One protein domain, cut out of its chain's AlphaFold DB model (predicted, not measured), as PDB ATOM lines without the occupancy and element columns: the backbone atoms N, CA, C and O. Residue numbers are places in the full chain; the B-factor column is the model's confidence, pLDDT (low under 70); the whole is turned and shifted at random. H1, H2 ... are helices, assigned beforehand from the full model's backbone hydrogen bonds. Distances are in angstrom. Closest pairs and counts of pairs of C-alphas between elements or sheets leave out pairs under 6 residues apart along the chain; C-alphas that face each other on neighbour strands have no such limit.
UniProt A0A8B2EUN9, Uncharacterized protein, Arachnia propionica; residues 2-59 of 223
ATOM      1  N   GLN A   2     -13.430   8.615  17.635       35.62
ATOM      2  CA  GLN A   2     -13.709   8.918  16.238       35.62
ATOM      3  C   GLN A   2     -14.087  10.388  16.200       35.62
ATOM      4  O   GLN A   2     -15.002  10.814  16.901       35.62
ATOM      5  N   GLU A   3     -13.210  11.119  15.526       42.38
ATOM      6  CA  GLU A   3     -13.184  12.554  15.306       42.38
ATOM      7  C   GLU A   3     -14.582  13.166  15.317       42.38
ATOM      8  O   GLU A   3     -15.453  12.806  14.526       42.38
ATOM      9  N   ALA A   4     -14.781  14.114  16.237       39.53
ATOM     10  CA  ALA A   4     -15.765  15.153  16.015       39.53
ATOM     11  C   ALA A   4     -15.501  15.700  14.608       39.53
ATOM     12  O   ALA A   4     -14.358  16.032  14.302       39.53
ATOM     13  N   LEU A   5     -16.528  15.707  13.758       43.28
ATOM     14  CA  LEU A   5     -16.493  16.349  12.451       43.28
ATOM     15  C   LEU A   5     -16.080  17.815  12.647       43.28
ATOM     16  O   LEU A   5     -16.923  18.674  12.888       43.28
ATOM     17  N   GLU A   6     -14.781  18.095  12.588       45.47
ATOM     18  CA  GLU A   6     -14.261  19.436  12.362       45.47
ATOM     19  C   GLU A   6     -14.607  19.771  10.916       45.47
ATOM     20  O   GLU A   6     -13.846  19.525   9.981       45.47
ATOM     21  N   GLU A   7     -15.827  20.265  10.727       48.59
ATOM     22  CA  GLU A   7     -16.262  20.882   9.487       48.59
ATOM     23  C   GLU A   7     -15.306  22.043   9.188       48.59
ATOM     24  O   GLU A   7     -15.375  23.120   9.783       48.59
ATOM     25  N   THR A   8     -14.336  21.783   8.314       54.19
ATOM     26  CA  THR A   8     -13.309  22.748   7.939       54.19
ATOM     27  C   THR A   8     -13.922  23.687   6.906       54.19
ATOM     28  O   THR A   8     -13.806  23.477   5.701       54.19
ATOM     29  N   ASN A   9     -14.663  24.688   7.377       59.00
ATOM     30  CA  ASN A   9     -15.208  25.721   6.506       59.00
ATOM     31  C   ASN A   9     -14.073  26.612   5.987       59.00
ATOM     32  O   ASN A   9     -13.235  27.081   6.759       59.00
ATOM     33  N   ASP A  10     -14.052  26.839   4.674       69.50
ATOM     34  CA  ASP A  10     -13.068  27.712   4.039       69.50
ATOM     35  C   ASP A  10     -13.191  29.148   4.576       69.50
ATOM     36  O   ASP A  10     -14.284  29.638   4.885       69.50
ATOM     37  N   VAL A  11     -12.058  29.845   4.667       63.53
ATOM     38  CA  VAL A  11     -11.973  31.231   5.149       63.53
ATOM     39  C   VAL A  11     -12.897  32.148   4.346       63.53
ATOM     40  O   VAL A  11     -13.556  33.006   4.934       63.53
ATOM     41  N   VAL A  12     -13.016  31.934   3.031       64.12
ATOM     42  CA  VAL A  12     -13.901  32.720   2.156       64.12
ATOM     43  C   VAL A  12     -15.374  32.451   2.473       64.12
ATOM     44  O   VAL A  12     -16.194  33.374   2.481       64.12
ATOM     45  N   THR A  13     -15.726  31.207   2.799       69.88
ATOM     46  CA  THR A  13     -17.082  30.816   3.209       69.88
ATOM     47  C   THR A  13     -17.457  31.453   4.546       69.88
ATOM     48  O   THR A  13     -18.537  32.033   4.662       69.88
ATOM     49  N   ILE A  14     -16.551  31.443   5.530       66.94
ATOM     50  CA  ILE A  14     -16.752  32.099   6.834       66.94
ATOM     51  C   ILE A  14     -16.878  33.623   6.673       66.94
ATOM     52  O   ILE A  14     -17.739  34.234   7.303       66.94
ATOM     53  N   GLN A  15     -16.080  34.245   5.801       63.66
ATOM     54  CA  GLN A  15     -16.173  35.680   5.499       63.66
ATOM     55  C   GLN A  15     -17.498  36.046   4.823       63.66
ATOM     56  O   GLN A  15     -18.148  37.011   5.220       63.66
ATOM     57  N   THR A  16     -17.925  35.253   3.841       69.50
ATOM     58  CA  THR A  16     -19.170  35.486   3.098       69.50
ATOM     59  C   THR A  16     -20.386  35.331   4.009       69.50
ATOM     60  O   THR A  16     -21.243  36.214   4.059       69.50
ATOM     61  N   MET A  17     -20.441  34.252   4.795       64.50
ATOM     62  CA  MET A  17     -21.507  34.043   5.780       64.50
ATOM     63  C   MET A  17     -21.467  35.100   6.888       64.50
ATOM     64  O   MET A  17     -22.516  35.581   7.307       64.50
ATOM     65  N   GLY A  18     -20.277  35.531   7.312       62.50
ATOM     66  CA  GLY A  18     -20.112  36.605   8.286       62.50
ATOM     67  C   GLY A  18     -20.517  37.989   7.786       62.50
ATOM     68  O   GLY A  18     -20.940  38.811   8.594       62.50
ATOM     69  N   ALA A  19     -20.435  38.241   6.478       62.81
ATOM     70  CA  ALA A  19     -20.905  39.471   5.847       62.81
ATOM     71  C   ALA A  19     -22.431  39.468   5.616       62.81
ATOM     72  O   ALA A  19     -23.086  40.479   5.877       62.81
ATOM     73  N   ILE A  20     -22.993  38.343   5.150       70.06
ATOM     74  CA  ILE A  20     -24.387  38.231   4.673       70.06
ATOM     75  C   ILE A  20     -25.370  37.800   5.774       70.06
ATOM     76  O   ILE A  20     -26.519  38.237   5.776       70.06
ATOM     77  N   SER A  21     -24.952  36.939   6.704       71.88
ATOM     78  CA  SER A  21     -25.821  36.354   7.740       71.88
ATOM     79  C   SER A  21     -25.049  36.138   9.052       71.88
ATOM     80  O   SER A  21     -24.822  34.998   9.470       71.88
ATOM     81  N   PRO A  22     -24.621  37.227   9.717       64.94
ATOM     82  CA  PRO A  22     -23.749  37.174  10.893       64.94
ATOM     83  C   PRO A  22     -24.371  36.419  12.078       64.94
ATOM     84  O   PRO A  22     -23.644  35.789  12.849       64.94
ATOM     85  N   GLU A  23     -25.704  36.419  12.207       69.38
ATOM     86  CA  GLU A  23     -26.425  35.643  13.224       69.38
ATOM     87  C   GLU A  23     -26.227  34.121  13.116       69.38
ATOM     88  O   GLU A  23     -26.258  33.447  14.144       69.38
ATOM     89  N   LEU A  24     -25.968  33.575  11.918       70.69
ATOM     90  CA  LEU A  24     -25.746  32.132  11.723       70.69
ATOM     91  C   LEU A  24     -24.400  31.654  12.283       70.69
ATOM     92  O   LEU A  24     -24.244  30.478  12.595       70.69
ATOM     93  N   LEU A  25     -23.439  32.568  12.422       65.56
ATOM     94  CA  LEU A  25     -22.087  32.285  12.906       65.56
ATOM     95  C   LEU A  25     -21.799  32.920  14.277       65.56
ATOM     96  O   LEU A  25     -20.684  32.812  14.784       65.56
ATOM     97  N   GLY A  26     -22.786  33.592  14.883       67.62
ATOM     98  CA  GLY A  26     -22.632  34.268  16.174       67.62
ATOM     99  C   GLY A  26     -21.596  35.396  16.156       67.62
ATOM    100  O   GLY A  26     -20.958  35.660  17.177       67.62
ATOM    101  N   ILE A  27     -21.385  36.042  15.004       69.38
ATOM    102  CA  ILE A  27     -20.308  37.023  14.834       69.38
ATOM    103  C   ILE A  27     -20.773  38.435  15.182       69.38
ATOM    104  O   ILE A  27     -21.906  38.831  14.921       69.38
ATOM    105  N   SER A  28     -19.870  39.223  15.771       72.88
ATOM    106  CA  SER A  28     -20.168  40.607  16.143       72.88
ATOM    107  C   SER A  28     -20.354  41.503  14.912       72.88
ATOM    108  O   SER A  28     -19.727  41.289  13.874       72.88
ATOM    109  N   VAL A  29     -21.119  42.590  15.063       71.25
ATOM    110  CA  VAL A  29     -21.275  43.636  14.030       71.25
ATOM    111  C   VAL A  29     -19.918  44.206  13.581       71.25
ATOM    112  O   VAL A  29     -19.745  44.567  12.421       71.25
ATOM    113  N   ASN A  30     -18.924  44.257  14.474       69.50
ATOM    114  CA  ASN A  30     -17.567  44.692  14.127       69.50
ATOM    115  C   ASN A  30     -16.841  43.681  13.229       69.50
ATOM    116  O   ASN A  30     -16.096  44.077  12.338       69.50
ATOM    117  N   THR A  31     -17.082  42.385  13.423       69.12
ATOM    118  CA  THR A  31     -16.501  41.326  12.590       69.12
ATOM    119  C   THR A  31     -17.188  41.243  11.226       69.12
ATOM    120  O   THR A  31     -16.499  41.096  10.221       69.12
ATOM    121  N   GLN A  32     -18.511  41.438  11.164       70.00
ATOM    122  CA  GLN A  32     -19.251  41.595   9.901       70.00
ATOM    123  C   GLN A  32     -18.709  42.775   9.082       70.00
ATOM    124  O   GLN A  32     -18.449  42.655   7.888       70.00
ATOM    125  N   LYS A  33     -18.478  43.912   9.746       70.50
ATOM    126  CA  LYS A  33     -17.846  45.098   9.158       70.50
ATOM    127  C   LYS A  33     -16.464  44.787   8.573       70.50
ATOM    128  O   LYS A  33     -16.219  45.113   7.416       70.50
ATOM    129  N   MET A  34     -15.591  44.113   9.325       70.56
ATOM    130  CA  MET A  34     -14.271  43.704   8.820       70.56
ATOM    131  C   MET A  34     -14.369  42.746   7.626       70.56
ATOM    132  O   MET A  34     -13.568  42.872   6.706       70.56
ATOM    133  N   ALA A  35     -15.346  41.831   7.608       69.31
ATOM    134  CA  ALA A  35     -15.563  40.921   6.482       69.31
ATOM    135  C   ALA A  35     -15.943  41.668   5.187       69.31
ATOM    136  O   ALA A  35     -15.458  41.313   4.117       69.31
ATOM    137  N   ILE A  36     -16.733  42.747   5.284       71.88
ATOM    138  CA  ILE A  36     -17.054  43.636   4.150       71.88
ATOM    139  C   ILE A  36     -15.810  44.413   3.688       71.88
ATOM    140  O   ILE A  36     -15.580  44.576   2.490       71.88
ATOM    141  N   GLY A  37     -14.974  44.857   4.630       75.19
ATOM    142  CA  GLY A  37     -13.760  45.625   4.351       75.19
ATOM    143  C   GLY A  37     -12.693  44.901   3.533       75.19
ATOM    144  O   GLY A  37     -11.894  45.564   2.876       75.19
ATOM    145  N   VAL A  38     -12.683  43.563   3.522       78.06
ATOM    146  CA  VAL A  38     -11.726  42.768   2.724       78.06
ATOM    147  C   VAL A  38     -11.900  43.015   1.221       78.06
ATOM    148  O   VAL A  38     -10.916  43.016   0.490       78.06
ATOM    149  N   ALA A  39     -13.124  43.295   0.761       78.88
ATOM    150  CA  ALA A  39     -13.413  43.564  -0.650       78.88
ATOM    151  C   ALA A  39     -13.198  45.037  -1.056       78.88
ATOM    152  O   ALA A  39     -13.439  45.398  -2.207       78.88
ATOM    153  N   ARG A  40     -12.771  45.910  -0.130       85.12
ATOM    154  CA  ARG A  40     -12.653  47.362  -0.359       85.12
ATOM    155  C   ARG A  40     -11.828  47.695  -1.606       85.12
ATOM    156  O   ARG A  40     -12.286  48.465  -2.450       85.12
ATOM    157  N   ASP A  41     -10.640  47.111  -1.734       85.38
ATOM    158  CA  ASP A  41      -9.725  47.399  -2.848       85.38
ATOM    159  C   ASP A  41     -10.260  46.882  -4.191       85.38
ATOM    160  O   ASP A  41     -10.085  47.536  -5.226       85.38
ATOM    161  N   ASP A  42     -10.983  45.758  -4.173       86.75
ATOM    162  CA  ASP A  42     -11.651  45.209  -5.355       86.75
ATOM    163  C   ASP A  42     -12.778  46.134  -5.828       86.75
ATOM    164  O   ASP A  42     -12.855  46.451  -7.017       86.75
ATOM    165  N   PHE A  43     -13.607  46.641  -4.907       87.69
ATOM    166  CA  PHE A  43     -14.655  47.618  -5.226       87.69
ATOM    167  C   PHE A  43     -14.070  48.940  -5.728       87.69
ATOM    168  O   PHE A  43     -14.526  49.455  -6.753       87.69
ATOM    169  N   ARG A  44     -13.024  49.458  -5.074       90.81
ATOM    170  CA  ARG A  44     -12.305  50.666  -5.515       90.81
ATOM    171  C   ARG A  44     -11.785  50.504  -6.945       90.81
ATOM    172  O   ARG A  44     -11.994  51.373  -7.794       90.81
ATOM    173  N   THR A  45     -11.149  49.369  -7.226       90.81
ATOM    174  CA  THR A  45     -10.612  49.043  -8.553       90.81
ATOM    175  C   THR A  45     -11.723  48.875  -9.588       90.81
ATOM    176  O   THR A  45     -11.584  49.346 -10.719       90.81
ATOM    177  N   ALA A  46     -12.832  48.226  -9.228       90.12
ATOM    178  CA  ALA A  46     -13.975  48.028 -10.113       90.12
ATOM    179  C   ALA A  46     -14.634  49.358 -10.508       90.12
ATOM    180  O   ALA A  46     -14.884  49.567 -11.697       90.12
ATOM    181  N   VAL A  47     -14.844  50.272  -9.551       92.06
ATOM    182  CA  VAL A  47     -15.376  51.622  -9.813       92.06
ATOM    183  C   VAL A  47     -14.450  52.386 -10.757       92.06
ATOM    184  O   VAL A  47     -14.905  52.851 -11.799       92.06
ATOM    185  N   GLY A  48     -13.145  52.426 -10.474       90.62
ATOM    186  CA  GLY A  48     -12.184  53.118 -11.340       90.62
ATOM    187  C   GLY A  48     -12.124  52.542 -12.761       90.62
ATOM    188  O   GLY A  48     -12.077  53.289 -13.740       90.62
ATOM    189  N   ARG A  49     -12.187  51.208 -12.908       92.25
ATOM    190  CA  ARG A  49     -12.252  50.549 -14.227       92.25
ATOM    191  C   ARG A  49     -13.539  50.878 -14.972       92.25
ATOM    192  O   ARG A  49     -13.486  51.120 -16.175       92.25
ATOM    193  N   TYR A  50     -14.675  50.883 -14.279       90.81
ATOM    194  CA  TYR A  50     -15.958  51.257 -14.865       90.81
ATOM    195  C   TYR A  50     -15.927  52.711 -15.356       90.81
ATOM    196  O   TYR A  50     -16.254  52.959 -16.518       90.81
ATOM    197  N   CYS A  51     -15.444  53.639 -14.520       92.19
ATOM    198  CA  CYS A  51     -15.350  55.056 -14.859       92.19
ATOM    199  C   CYS A  51     -14.399  55.342 -16.015       92.19
ATOM    200  O   CYS A  51     -14.774  55.987 -16.993       92.19
ATOM    201  N   SER A  52     -13.195  54.777 -15.971       91.50
ATOM    202  CA  SER A  52     -12.261  54.852 -17.098       91.50
ATOM    203  C   SER A  52     -12.861  54.261 -18.380       91.50
ATOM    204  O   SER A  52     -12.698  54.832 -19.459       91.50
ATOM    205  N   GLY A  53     -13.583  53.145 -18.263       92.44
ATOM    206  CA  GLY A  53     -14.170  52.438 -19.394       92.44
ATOM    207  C   GLY A  53     -15.282  53.205 -20.106       92.44
ATOM    208  O   GLY A  53     -15.359  53.121 -21.334       92.44
ATOM    209  N   TYR A  54     -16.142  53.939 -19.389       87.81
ATOM    210  CA  TYR A  54     -17.161  54.763 -20.048       87.81
ATOM    211  C   TYR A  54     -16.591  56.083 -20.574       87.81
ATOM    212  O   TYR A  54     -16.945  56.460 -21.687       87.81
ATOM    213  N   ARG A  55     -15.658  56.735 -19.860       91.38
ATOM    214  CA  ARG A  55     -15.004  57.975 -20.327       91.38
ATOM    215  C   ARG A  55     -14.251  57.762 -21.637       91.38
ATOM    216  O   ARG A  55     -14.267  58.611 -22.516       91.38
ATOM    217  N   ALA A  56     -13.641  56.588 -21.807       89.06
ATOM    218  CA  ALA A  56     -12.963  56.222 -23.049       89.06
ATOM    219  C   ALA A  56     -13.905  56.069 -24.261       89.06
ATOM    220  O   ALA A  56     -13.423  56.008 -25.390       89.06
ATOM    221  N   LYS A  57     -15.223  55.960 -24.047       87.19
ATOM    222  CA  LYS A  57     -16.238  55.846 -25.108       87.19
ATOM    223  C   LYS A  57     -16.905  57.180 -25.445       87.19
ATOM    224  O   LYS A  57     -17.767  57.204 -26.319       87.19
ATOM    225  N   GLU A  58     -16.567  58.250 -24.732       83.88
ATOM    226  CA  GLU A  58     -17.103  59.582 -24.983       83.88
ATOM    227  C   GLU A  58     -16.622  60.085 -26.352       83.88
ATOM    228  O   GLU A  58     -15.420  60.167 -26.612       83.88
ATOM    229  N   GLU A  59     -17.565  60.387 -27.248       80.25
ATOM    230  CA  GLU A  59     -17.260  60.931 -28.571       80.25
ATOM    231  C   GLU A  59     -17.025  62.437 -28.462       80.25
ATOM    232  O   GLU A  59     -17.875  63.178 -27.966       80.25
TER     233      GLU A  59
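Overview. This is residues 2 to 59 of the 223 residues of an uncharacterized protein of Arachnia propionica (UniProt A0A8B2EUN9). The longest helix, H3, sticks out as a free arm from a small head made by two short helices, H1 and H2, which touch at a steep tilt. From this head a tail without named elements, residues 2 to 10, sticks out the other way, and the arm and the tail together make the length. The printed part has 58 residues with three named helices, in the order H1, H2, H3 along the chain, and no named strand; the class is all helix. The whole is extended, with a radius of gyration of the C-alphas of 17.9 A, and the C-alphas span 68 by 25 by 14 A along their three main axes, only just a rod in outline.

Arrangement. The longest helix, H3, residues 40 to 55, touches no helix. It meets H2, residues 29 to 37, only through their link, which is tight, with 2 residues between them. H2 touches H1, residues 11 to 20, with 10 pairs of C-alphas within 8 A. Their closest C-alphas are those of Ala 19 and Gln 32, 4.9 A apart, and the two centres are 9.8 A apart. The lines of H1 and H2 stand at a steep tilt of 64 degrees, and the two helices run opposite ways. H1 and H3 are apart. In the backbones of H1, H2 and H3, every O i to N i+4 pair is within hydrogen-bond range.

Along the chain. H3 runs from Arg 40 to Arg 55, 16 residues and 22.7 A from first to last C-alpha; C-alpha 40 is at (-12.653, 47.362, -0.359) and C-alpha 55 at (-15.004, 57.975, -20.327). H2 runs from Val 29 to Gly 37, 9 residues and 12.4 A. H1 runs from Val 11, with its C-alpha at (-11.973, 31.231, 5.149), to Ile 20, 10 residues and 14.3 A.

Size, cuts and confidence. The two C-alphas farthest apart are those of Gln 2 and Glu 59, the first and last printed residues, at 68.7 A. Residues 2 to 11 stand free, of which residue 11 belongs to H1. Residues 39 to 59 also stand free, of which 40 to 55 belong to H3. The printed part has no cut. The link from H1 to H2, with 8 residues between them, is short but not tight, and no link is long. The mean pLDDT of the printed part is 72.8. It is under 70 in 26 residues, namely 2 to 19, 22 to 23, 25 to 27, 30 to 31 and 35. The mean pLDDT is 66 in H1, 71 in H2 and 90 in H3.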